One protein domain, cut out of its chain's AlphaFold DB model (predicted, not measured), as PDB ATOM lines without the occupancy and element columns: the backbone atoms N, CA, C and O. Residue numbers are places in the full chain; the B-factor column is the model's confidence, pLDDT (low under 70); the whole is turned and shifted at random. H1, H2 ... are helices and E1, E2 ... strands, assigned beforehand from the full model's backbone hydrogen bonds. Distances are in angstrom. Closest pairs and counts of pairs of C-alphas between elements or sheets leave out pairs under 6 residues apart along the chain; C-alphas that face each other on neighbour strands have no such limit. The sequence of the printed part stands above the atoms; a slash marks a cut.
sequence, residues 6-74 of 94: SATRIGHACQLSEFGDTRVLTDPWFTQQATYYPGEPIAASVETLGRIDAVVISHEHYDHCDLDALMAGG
ATOM      1  N   SER A   6     -45.855-113.898 -56.694       96.88
ATOM      2  CA  SER A   6     -45.440-113.415 -55.375       96.88
ATOM      3  C   SER A   6     -44.271-112.445 -55.497       96.88
ATOM      4  O   SER A   6     -43.478-112.494 -56.437       96.88
ATOM      5  N   ALA A   7     -44.190-111.542 -54.527       96.44
ATOM      6  CA  ALA A   7     -43.132-110.558 -54.398       96.44
ATOM      7  C   ALA A   7     -42.696-110.497 -52.933       96.44
ATOM      8  O   ALA A   7     -43.513-110.228 -52.052       96.44
ATOM      9  N   THR A   8     -41.411-110.729 -52.686       95.94
ATOM     10  CA  THR A   8     -40.789-110.638 -51.366       95.94
ATOM     11  C   THR A   8     -39.790-109.495 -51.379       95.94
ATOM     12  O   THR A   8     -38.800-109.539 -52.109       95.94
ATOM     13  N   ARG A   9     -40.033-108.465 -50.567       94.38
ATOM     14  CA  ARG A   9     -39.073-107.376 -50.375       94.38
ATOM     15  C   ARG A   9     -37.941-107.852 -49.464       94.38
ATOM     16  O   ARG A   9     -38.209-108.271 -48.342       94.38
ATOM     17  N   ILE A  10     -36.702-107.775 -49.946       93.50
ATOM     18  CA  ILE A  10     -35.508-108.200 -49.203       93.50
ATOM     19  C   ILE A  10     -34.953-107.044 -48.373       93.50
ATOM     20  O   ILE A  10     -34.728-107.225 -47.183       93.50
ATOM     21  N   GLY A  11     -34.783-105.868 -48.974       90.44
ATOM     22  CA  GLY A  11     -34.237-104.658 -48.343       90.44
ATOM     23  C   GLY A  11     -33.969-103.595 -49.407       90.44
ATOM     24  O   GLY A  11     -33.808-103.944 -50.569       90.44
ATOM     25  N   HIS A  12     -33.964-102.305 -49.065       91.94
ATOM     26  CA  HIS A  12     -33.816-101.216 -50.044       91.94
ATOM     27  C   HIS A  12     -34.748-101.383 -51.276       91.94
ATOM     28  O   HIS A  12     -35.969-101.499 -51.095       91.94
ATOM     29  N   ALA A  13     -34.188-101.408 -52.493       92.69
ATOM     30  CA  ALA A  13     -34.850-101.704 -53.769       92.69
ATOM     31  C   ALA A  13     -34.797-103.201 -54.160       92.69
ATOM     32  O   ALA A  13     -35.343-103.602 -55.190       92.69
ATOM     33  N   CYS A  14     -34.185-104.038 -53.317       94.88
ATOM     34  CA  CYS A  14     -34.029-105.465 -53.549       94.88
ATOM     35  C   CYS A  14     -35.348-106.215 -53.327       94.88
ATOM     36  O   CYS A  14     -35.914-106.223 -52.222       94.88
ATOM     37  N   GLN A  15     -35.832-106.880 -54.376       96.06
ATOM     38  CA  GLN A  15     -37.048-107.687 -54.352       96.06
ATOM     39  C   GLN A  15     -36.836-109.002 -55.101       96.06
ATOM     40  O   GLN A  15     -36.287-109.038 -56.199       96.06
ATOM     41  N   LEU A  16     -37.350-110.083 -54.523       96.88
ATOM     42  CA  LEU A  16     -37.497-111.370 -55.184       96.88
ATOM     43  C   LEU A  16     -38.930-111.508 -55.702       96.88
ATOM     44  O   LEU A  16     -39.878-111.501 -54.916       96.88
ATOM     45  N   SER A  17     -39.084-111.641 -57.014       97.06
ATOM     46  CA  SER A  17     -40.371-111.895 -57.664       97.06
ATOM     47  C   SER A  17     -40.416-113.322 -58.191       97.06
ATOM     48  O   SER A  17     -39.483-113.762 -58.863       97.06
ATOM     49  N   GLU A  18     -41.500-114.038 -57.908       96.81
ATOM     50  CA  GLU A  18     -41.654-115.445 -58.281       96.81
ATOM     51  C   GLU A  18     -42.974-115.641 -59.027       96.81
ATOM     52  O   GLU A  18     -44.036-115.207 -58.574       96.81
ATOM     53  N   PHE A  19     -42.908-116.274 -60.196       95.81
ATOM     54  CA  PHE A  19     -44.076-116.578 -61.013       95.81
ATOM     55  C   PHE A  19     -43.861-117.881 -61.781       95.81
ATOM     56  O   PHE A  19     -42.953-118.015 -62.603       95.81
ATOM     57  N   GLY A  20     -44.718-118.865 -61.502       93.62
ATOM     58  CA  GLY A  20     -44.511-120.236 -61.969       93.62
ATOM     59  C   GLY A  20     -43.193-120.776 -61.419       93.62
ATOM     60  O   GLY A  20     -42.934-120.656 -60.225       93.62
ATOM     61  N   ASP A  21     -42.350-121.311 -62.298       92.25
ATOM     62  CA  ASP A  21     -41.007-121.751 -61.925       92.25
ATOM     63  C   ASP A  21     -39.958-120.638 -62.049       92.25
ATOM     64  O   ASP A  21     -38.800-120.919 -61.797       92.25
ATOM     65  N   THR A  22     -40.304-119.401 -62.432       93.69
ATOM     66  CA  THR A  22     -39.330-118.310 -62.639       93.69
ATOM     67  C   THR A  22     -39.128-117.476 -61.377       93.69
ATOM     68  O   THR A  22     -40.099-117.088 -60.729       93.69
ATOM     69  N   ARG A  23     -37.870-117.160 -61.054       95.19
ATOM     70  CA  ARG A  23     -37.452-116.350 -59.903       95.19
ATOM     71  C   ARG A  23     -36.520-115.233 -60.362       95.19
ATOM     72  O   ARG A  23     -35.428-115.497 -60.867       95.19
ATOM     73  N   VAL A  24     -36.952-113.987 -60.191       94.81
ATOM     74  CA  VAL A  24     -36.222-112.785 -60.621       94.81
ATOM     75  C   VAL A  24     -35.850-111.952 -59.405       94.81
ATOM     76  O   VAL A  24     -36.722-111.606 -58.608       94.81
ATOM     77  N   LEU A  25     -34.569-111.615 -59.284       95.44
ATOM     78  CA  LEU A  25     -34.050-110.716 -58.260       95.44
ATOM     79  C   LEU A  25     -33.830-109.328 -58.870       95.44
ATOM     80  O   LEU A  25     -33.177-109.207 -59.902       95.44
ATOM     81  N   THR A  26     -34.369-108.279 -58.264       95.56
ATOM     82  CA  THR A  26     -34.145-106.894 -58.709       95.56
ATOM     83  C   THR A  26     -33.197-106.182 -57.764       95.56
ATOM     84  O   THR A  26     -33.271-106.443 -56.569       95.56
ATOM     85  N   ASP A  27     -32.354-105.291 -58.285       94.69
ATOM     86  CA  ASP A  27     -31.495-104.360 -57.537       94.69
ATOM     87  C   ASP A  27     -30.865-104.970 -56.266       94.69
ATOM     88  O   ASP A  27     -31.170-104.545 -55.147       94.69
ATOM     89  N   PRO A  28     -30.048-106.032 -56.418       93.50
ATOM     90  CA  PRO A  28     -29.520-106.798 -55.298       93.50
ATOM     91  C   PRO A  28     -28.687-105.914 -54.373       93.50
ATOM     92  O   PRO A  28     -27.643-105.408 -54.771       93.50
ATOM     93  N   TRP A  29     -29.133-105.770 -53.126       92.19
ATOM     94  CA  TRP A  29     -28.459-104.975 -52.104       92.19
ATOM     95  C   TRP A  29     -28.589-105.651 -50.738       92.19
ATOM     96  O   TRP A  29     -29.694-105.778 -50.206       92.19
ATOM     97  N   PHE A  30     -27.465-106.116 -50.191       88.81
ATOM     98  CA  PHE A  30     -27.413-106.882 -48.937       88.81
ATOM     99  C   PHE A  30     -26.526-106.213 -47.881       88.81
ATOM    100  O   PHE A  30     -26.591-106.556 -46.701       88.81
ATOM    101  N   THR A  31     -25.720-105.231 -48.278       79.19
ATOM    102  CA  THR A  31     -24.885-104.462 -47.362       79.19
ATOM    103  C   THR A  31     -25.682-103.340 -46.694       79.19
ATOM    104  O   THR A  31     -26.143-102.398 -47.335       79.19
ATOM    105  N   GLN A  32     -25.795-103.371 -45.365       67.06
ATOM    106  CA  GLN A  32     -26.259-102.201 -44.618       67.06
ATOM    107  C   GLN A  32     -25.171-101.123 -44.605       67.06
ATOM    108  O   GLN A  32     -24.128-101.284 -43.973       67.06
ATOM    109  N   GLN A  33     -25.436 -99.993 -45.260       66.38
ATOM    110  CA  GLN A  33     -24.626 -98.786 -45.116       66.38
ATOM    111  C   GLN A  33     -25.308 -97.788 -44.178       66.38
ATOM    112  O   GLN A  33     -26.531 -97.686 -44.123       66.38
ATOM    113  N   ALA A  34     -24.507 -97.005 -43.452       61.03
ATOM    114  CA  ALA A  34     -24.993 -96.007 -42.495       61.03
ATOM    115  C   ALA A  34     -25.815 -94.866 -43.132       61.03
ATOM    116  O   ALA A  34     -26.398 -94.052 -42.418       61.03
ATOM    117  N   THR A  35     -25.847 -94.784 -44.461       62.78
ATOM    118  CA  THR A  35     -26.479 -93.715 -45.239       62.78
ATOM    119  C   THR A  35     -27.904 -94.037 -45.694       62.78
ATOM    120  O   THR A  35     -28.679 -93.103 -45.891       62.78
ATOM    121  N   TYR A  36     -28.292 -95.314 -45.795       64.69
ATOM    122  CA  TYR A  36     -29.621 -95.728 -46.261       64.69
ATOM    123  C   TYR A  36     -30.318 -96.608 -45.235       64.69
ATOM    124  O   TYR A  36     -29.819 -97.678 -44.907       64.69
ATOM    125  N   TYR A  37     -31.465 -96.130 -44.734       68.69
ATOM    126  CA  TYR A  37     -32.294 -96.783 -43.709       68.69
ATOM    127  C   TYR A  37     -31.491 -97.655 -42.718       68.69
ATOM    128  O   TYR A  37     -31.643 -98.878 -42.702       68.69
ATOM    129  N   PRO A  38     -30.618 -97.046 -41.891       72.19
ATOM    130  CA  PRO A  38     -29.737 -97.796 -41.002       72.19
ATOM    131  C   PRO A  38     -30.534 -98.721 -40.083       72.19
ATOM    132  O   PRO A  38     -31.460 -98.280 -39.402       72.19
ATOM    133  N   GLY A  39     -30.172-100.004 -40.056       73.62
ATOM    134  CA  GLY A  39     -30.886-101.006 -39.265       73.62
ATOM    135  C   GLY A  39     -32.114-101.615 -39.954       73.62
ATOM    136  O   GLY A  39     -32.823-102.383 -39.306       73.62
ATOM    137  N   GLU A  40     -32.372-101.324 -41.237       84.88
ATOM    138  CA  GLU A  40     -33.434-101.990 -42.000       84.88
ATOM    139  C   GLU A  40     -33.259-103.524 -41.989       84.88
ATOM    140  O   GLU A  40     -32.195-104.017 -42.374       84.88
ATOM    141  N   PRO A  41     -34.285-104.295 -41.579       84.00
ATOM    142  CA  PRO A  41     -34.226-105.750 -41.618       84.00
ATOM    143  C   PRO A  41     -34.064-106.273 -43.046       84.00
ATOM    144  O   PRO A  41     -34.852-105.931 -43.926       84.00
ATOM    145  N   ILE A  42     -33.087-107.158 -43.240       88.12
ATOM    146  CA  ILE A  42     -32.891-107.882 -44.495       88.12
ATOM    147  C   ILE A  42     -33.626-109.220 -44.399       88.12
ATOM    148  O   ILE A  42     -33.341-110.024 -43.512       88.12
ATOM    149  N   ALA A  43     -34.588-109.461 -45.294       91.19
ATOM    150  CA  ALA A  43     -35.457-110.639 -45.213       91.19
ATOM    151  C   ALA A  43     -34.754-111.960 -45.583       91.19
ATOM    152  O   ALA A  43     -35.183-113.028 -45.147       91.19
ATOM    153  N   ALA A  44     -33.694-111.896 -46.392       90.44
ATOM    154  CA  ALA A  44     -32.919-113.049 -46.847       90.44
ATOM    155  C   ALA A  44     -31.466-112.645 -47.135       90.44
ATOM    156  O   ALA A  44     -31.230-111.581 -47.709       90.44
ATOM    157  N   SER A  45     -30.504-113.493 -46.764       90.06
ATOM    158  CA  SER A  45     -29.112-113.340 -47.199       90.06
ATOM    159  C   SER A  45     -28.922-113.959 -48.584       90.06
ATOM    160  O   SER A  45     -29.759-114.739 -49.041       90.06
ATOM    161  N   VAL A  46     -27.817-113.637 -49.259       89.50
ATOM    162  CA  VAL A  46     -27.534-114.137 -50.615       89.50
ATOM    163  C   VAL A  46     -27.543-115.671 -50.662       89.50
ATOM    164  O   VAL A  46     -28.095-116.266 -51.586       89.50
ATOM    165  N   GLU A  47     -27.015-116.320 -49.624       87.81
ATOM    166  CA  GLU A  47     -26.907-117.777 -49.512       87.81
ATOM    167  C   GLU A  47     -28.269-118.473 -49.386       87.81
ATOM    168  O   GLU A  47     -28.403-119.642 -49.751       87.81
ATOM    169  N   THR A  48     -29.293-117.778 -48.878       90.25
ATOM    170  CA  THR A  48     -30.629-118.357 -48.670       90.25
ATOM    171  C   THR A  48     -31.567-118.147 -49.854       90.25
ATOM    172  O   THR A  48     -32.639-118.755 -49.891       90.25
ATOM    173  N   LEU A  49     -31.173-117.342 -50.848       89.81
ATOM    174  CA  LEU A  49     -31.994-117.073 -52.030       89.81
ATOM    175  C   LEU A  49     -32.204-118.317 -52.888       89.81
ATOM    176  O   LEU A  49     -33.249-118.437 -53.524       89.81
ATOM    177  N   GLY A  50     -31.258-119.257 -52.895       89.19
ATOM    178  CA  GLY A  50     -31.296-120.432 -53.763       89.19
ATOM    179  C   GLY A  50     -31.184-120.060 -55.244       89.19
ATOM    180  O   GLY A  50     -30.492-119.112 -55.609       89.19
ATOM    181  N   ARG A  51     -31.866-120.814 -56.117       89.50
ATOM    182  CA  ARG A  51     -31.836-120.564 -57.566       89.50
ATOM    183  C   ARG A  51     -32.521-119.237 -57.899       89.50
ATOM    184  O   ARG A  51     -33.684-119.046 -57.535       89.50
ATOM    185  N   ILE A  52     -31.821-118.390 -58.639       91.00
ATOM    186  CA  ILE A  52     -32.331-117.189 -59.299       91.00
ATOM    187  C   ILE A  52     -32.159-117.410 -60.803       91.00
ATOM    188  O   ILE A  52     -31.158-117.979 -61.218       91.00
ATOM    189  N   ASP A  53     -33.147-117.037 -61.612       91.31
ATOM    190  CA  ASP A  53     -33.081-117.215 -63.070       91.31
ATOM    191  C   ASP A  53     -32.596-115.947 -63.775       91.31
ATOM    192  O   ASP A  53     -31.980-116.012 -64.838       91.31
ATOM    193  N   ALA A  54     -32.871-114.784 -63.185       90.62
ATOM    194  CA  ALA A  54     -32.438-113.497 -63.703       90.62
ATOM    195  C   ALA A  54     -32.207-112.495 -62.570       90.62
ATOM    196  O   ALA A  54     -32.948-112.468 -61.584       90.62
ATOM    197  N   VAL A  55     -31.212-111.632 -62.766       91.06
ATOM    198  CA  VAL A  55     -31.007-110.418 -61.976       91.06
ATOM    199  C   VAL A  55     -31.291-109.220 -62.875       91.06
ATOM    200  O   VAL A  55     -30.802-109.159 -64.002       91.06
ATOM    201  N   VAL A  56     -32.090-108.277 -62.385       93.75
ATOM    202  CA  VAL A  56     -32.397-107.022 -63.078       93.75
ATOM    203  C   VAL A  56     -31.812-105.878 -62.270       93.75
ATOM    204  O   VAL A  56     -32.178-105.699 -61.113       93.75
ATOM    205  N   ILE A  57     -30.925-105.110 -62.895       92.88
ATOM    206  CA  ILE A  57     -30.349-103.896 -62.321       92.88
ATOM    207  C   ILE A  57     -31.010-102.716 -63.024       92.88
ATOM    208  O   ILE A  57     -30.957-102.615 -64.252       92.88
ATOM    209  N   SER A  58     -31.669-101.851 -62.263       92.12
ATOM    210  CA  SER A  58     -32.425-100.724 -62.802       92.12
ATOM    211  C   SER A  58     -31.520 -99.630 -63.370       92.12
ATOM    212  O   SER A  58     -31.825 -99.082 -64.429       92.12
ATOM    213  N   HIS A  59     -30.416 -99.313 -62.687       92.56
ATOM    214  CA  HIS A  59     -29.431 -98.320 -63.115       92.56
ATOM    215  C   HIS A  59     -28.079 -98.489 -62.403       92.56
ATOM    216  O   HIS A  59     -27.953 -99.233 -61.434       92.56
ATOM    217  N   GLU A  60     -27.059 -97.779 -62.889       88.25
ATOM    218  CA  GLU A  60     -25.679 -97.838 -62.391       88.25
ATOM    219  C   GLU A  60     -25.461 -96.896 -61.195       88.25
ATOM    220  O   GLU A  60     -24.722 -95.915 -61.261       88.25
ATOM    221  N   HIS A  61     -26.133 -97.191 -60.087       90.44
ATOM    222  CA  HIS A  61     -25.802 -96.637 -58.778       90.44
ATOM    223  C   HIS A  61     -25.365 -97.756 -57.835       90.44
ATOM    224  O   HIS A  61     -25.787 -98.906 -57.959       90.44
ATOM    225  N   TYR A  62     -24.486 -97.412 -56.894       86.56
ATOM    226  CA  TYR A  62     -23.811 -98.389 -56.041       86.56
ATOM    227  C   TYR A  62     -24.774 -99.170 -55.136       86.56
ATOM    228  O   TYR A  62     -24.515-100.332 -54.858       86.56
ATOM    229  N   ASP A  63     -25.889 -98.567 -54.721       88.88
ATOM    230  CA  ASP A  63     -26.936 -99.165 -53.884       88.88
ATOM    231  C   ASP A  63     -27.930-100.052 -54.657       88.88
ATOM    232  O   ASP A  63     -28.825-100.647 -54.057       88.88
ATOM    233  N   HIS A  64     -27.751-100.200 -55.975       91.38
ATOM    234  CA  HIS A  64     -28.579-101.054 -56.836       91.38
ATOM    235  C   HIS A  64     -27.868-102.338 -57.299       91.38
ATOM    236  O   HIS A  64     -28.473-103.157 -57.994       91.38
ATOM    237  N   CYS A  65     -26.598-102.548 -56.929       90.75
ATOM    238  CA  CYS A  65     -25.887-103.793 -57.220       90.75
ATOM    239  C   CYS A  65     -24.725-104.048 -56.246       90.75
ATOM    240  O   CYS A  65     -23.621-103.528 -56.408       90.75
ATOM    241  N   ASP A  66     -24.960-104.918 -55.268       90.88
ATOM    242  CA  ASP A  66     -23.959-105.440 -54.340       90.88
ATOM    243  C   ASP A  66     -23.240-106.650 -54.952       90.88
ATOM    244  O   ASP A  66     -23.520-107.815 -54.648       90.88
ATOM    245  N   LEU A  67     -22.338-106.358 -55.890       87.88
ATOM    246  CA  LEU A  67     -21.590-107.372 -56.631       87.88
ATOM    247  C   LEU A  67     -20.768-108.276 -55.702       87.88
ATOM    248  O   LEU A  67     -20.709-109.488 -55.911       87.88
ATOM    249  N   ASP A  68     -20.163-107.690 -54.669       88.81
ATOM    250  CA  ASP A  68     -19.328-108.408 -53.710       88.81
ATOM    251  C   ASP A  68     -20.153-109.412 -52.901       88.81
ATOM    252  O   ASP A  68     -19.743-110.568 -52.771       88.81
ATOM    253  N   ALA A  69     -21.343-109.024 -52.424       89.62
ATOM    254  CA  ALA A  69     -22.238-109.946 -51.733       89.62
ATOM    255  C   ALA A  69     -22.717-111.083 -52.647       89.62
ATOM    256  O   ALA A  69     -22.754-112.238 -52.220       89.62
ATOM    257  N   LEU A  70     -23.046-110.791 -53.913       89.19
ATOM    258  CA  LEU A  70     -23.448-111.819 -54.880       89.19
ATOM    259  C   LEU A  70     -22.333-112.842 -55.127       89.19
ATOM    260  O   LEU A  70     -22.578-114.048 -55.054       89.19
ATOM    261  N   MET A  71     -21.107-112.374 -55.377       87.31
ATOM    262  CA  MET A  71     -19.946-113.248 -55.574       87.31
ATOM    263  C   MET A  71     -19.634-114.064 -54.316       87.31
ATOM    264  O   MET A  71     -19.396-115.269 -54.410       87.31
ATOM    265  N   ALA A  72     -19.668-113.437 -53.136       87.44
ATOM    266  CA  ALA A  72     -19.447-114.118 -51.861       87.44
ATOM    267  C   ALA A  72     -20.505-115.199 -51.592       87.44
ATOM    268  O   ALA A  72     -20.172-116.281 -51.110       87.44
ATOM    269  N   GLY A  73     -21.758-114.939 -51.971       85.44
ATOM    270  CA  GLY A  73     -22.854-115.901 -51.902       85.44
ATOM    271  C   GLY A  73     -22.855-116.945 -53.022       85.44
ATOM    272  O   GLY A  73     -23.799-117.724 -53.112       85.44
ATOM    273  N   GLY A  74     -21.820-116.991 -53.866       84.31
ATOM    274  CA  GLY A  74     -21.615-118.056 -54.845       84.31
ATOM    275  C   GLY A  74     -22.398-117.904 -56.148       84.31
ATOM    276  O   GLY A  74     -22.592-118.905 -56.837       84.31
TER     277      GLY A  74
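AT A GLANCE: This is residues 6 to 74 of the 94 residues of the protein "Beta-lactamase family protein" of Nonomuraea fuscirosea (UniProt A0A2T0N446). With little regular structure, this is a small four-stranded sheet making a wall, while the long unnamed stretch 27 to 53 loops out past one end and folds back over one face; short helix H1 follows the sheet. The printed part has 69 residues, ordered E1 E2 E3 E4 H1, under half in named elements; class mixed. The mixed sheet runs E1 E2 E3 E4; the whole is compact, radius of gyration of the C-alphas 11.5 A, spanning 36 by 22 by 20 A.

IN THESE COORDINATES: Find C-alpha 6 at (-45.440, -113.415, -55.375), where E1, residues 6 to 11, starts its 15.9 A. Next come E2, 14 to 19, 16.7 A; E3, 22 to 26, 13.1 A; E4, 54 to 56, 6.5 A; and H1, 67 to 72, 8.5 A, ending at (-19.447, -114.118, -51.861).

HOW THE PARTS SIT: E1, E2 and E3 form a meander, successive antiparallel neighbours in two hairpins: see N 8 and O 16, 2.8 A, and N 17 and O 24, 2.8 A. E4 is parallel to E3, with N 25 and O 54 at 2.9 A. H1 is not on the sheet; its O i to N i+4 pairs are within hydrogen-bond range.

THE WHOLE: C-alphas 20 and 34 are farthest apart, 36.7 A. The printed part has no cut; E3 to E4 is a long link. Residues 32 to 37 have pLDDT under 70.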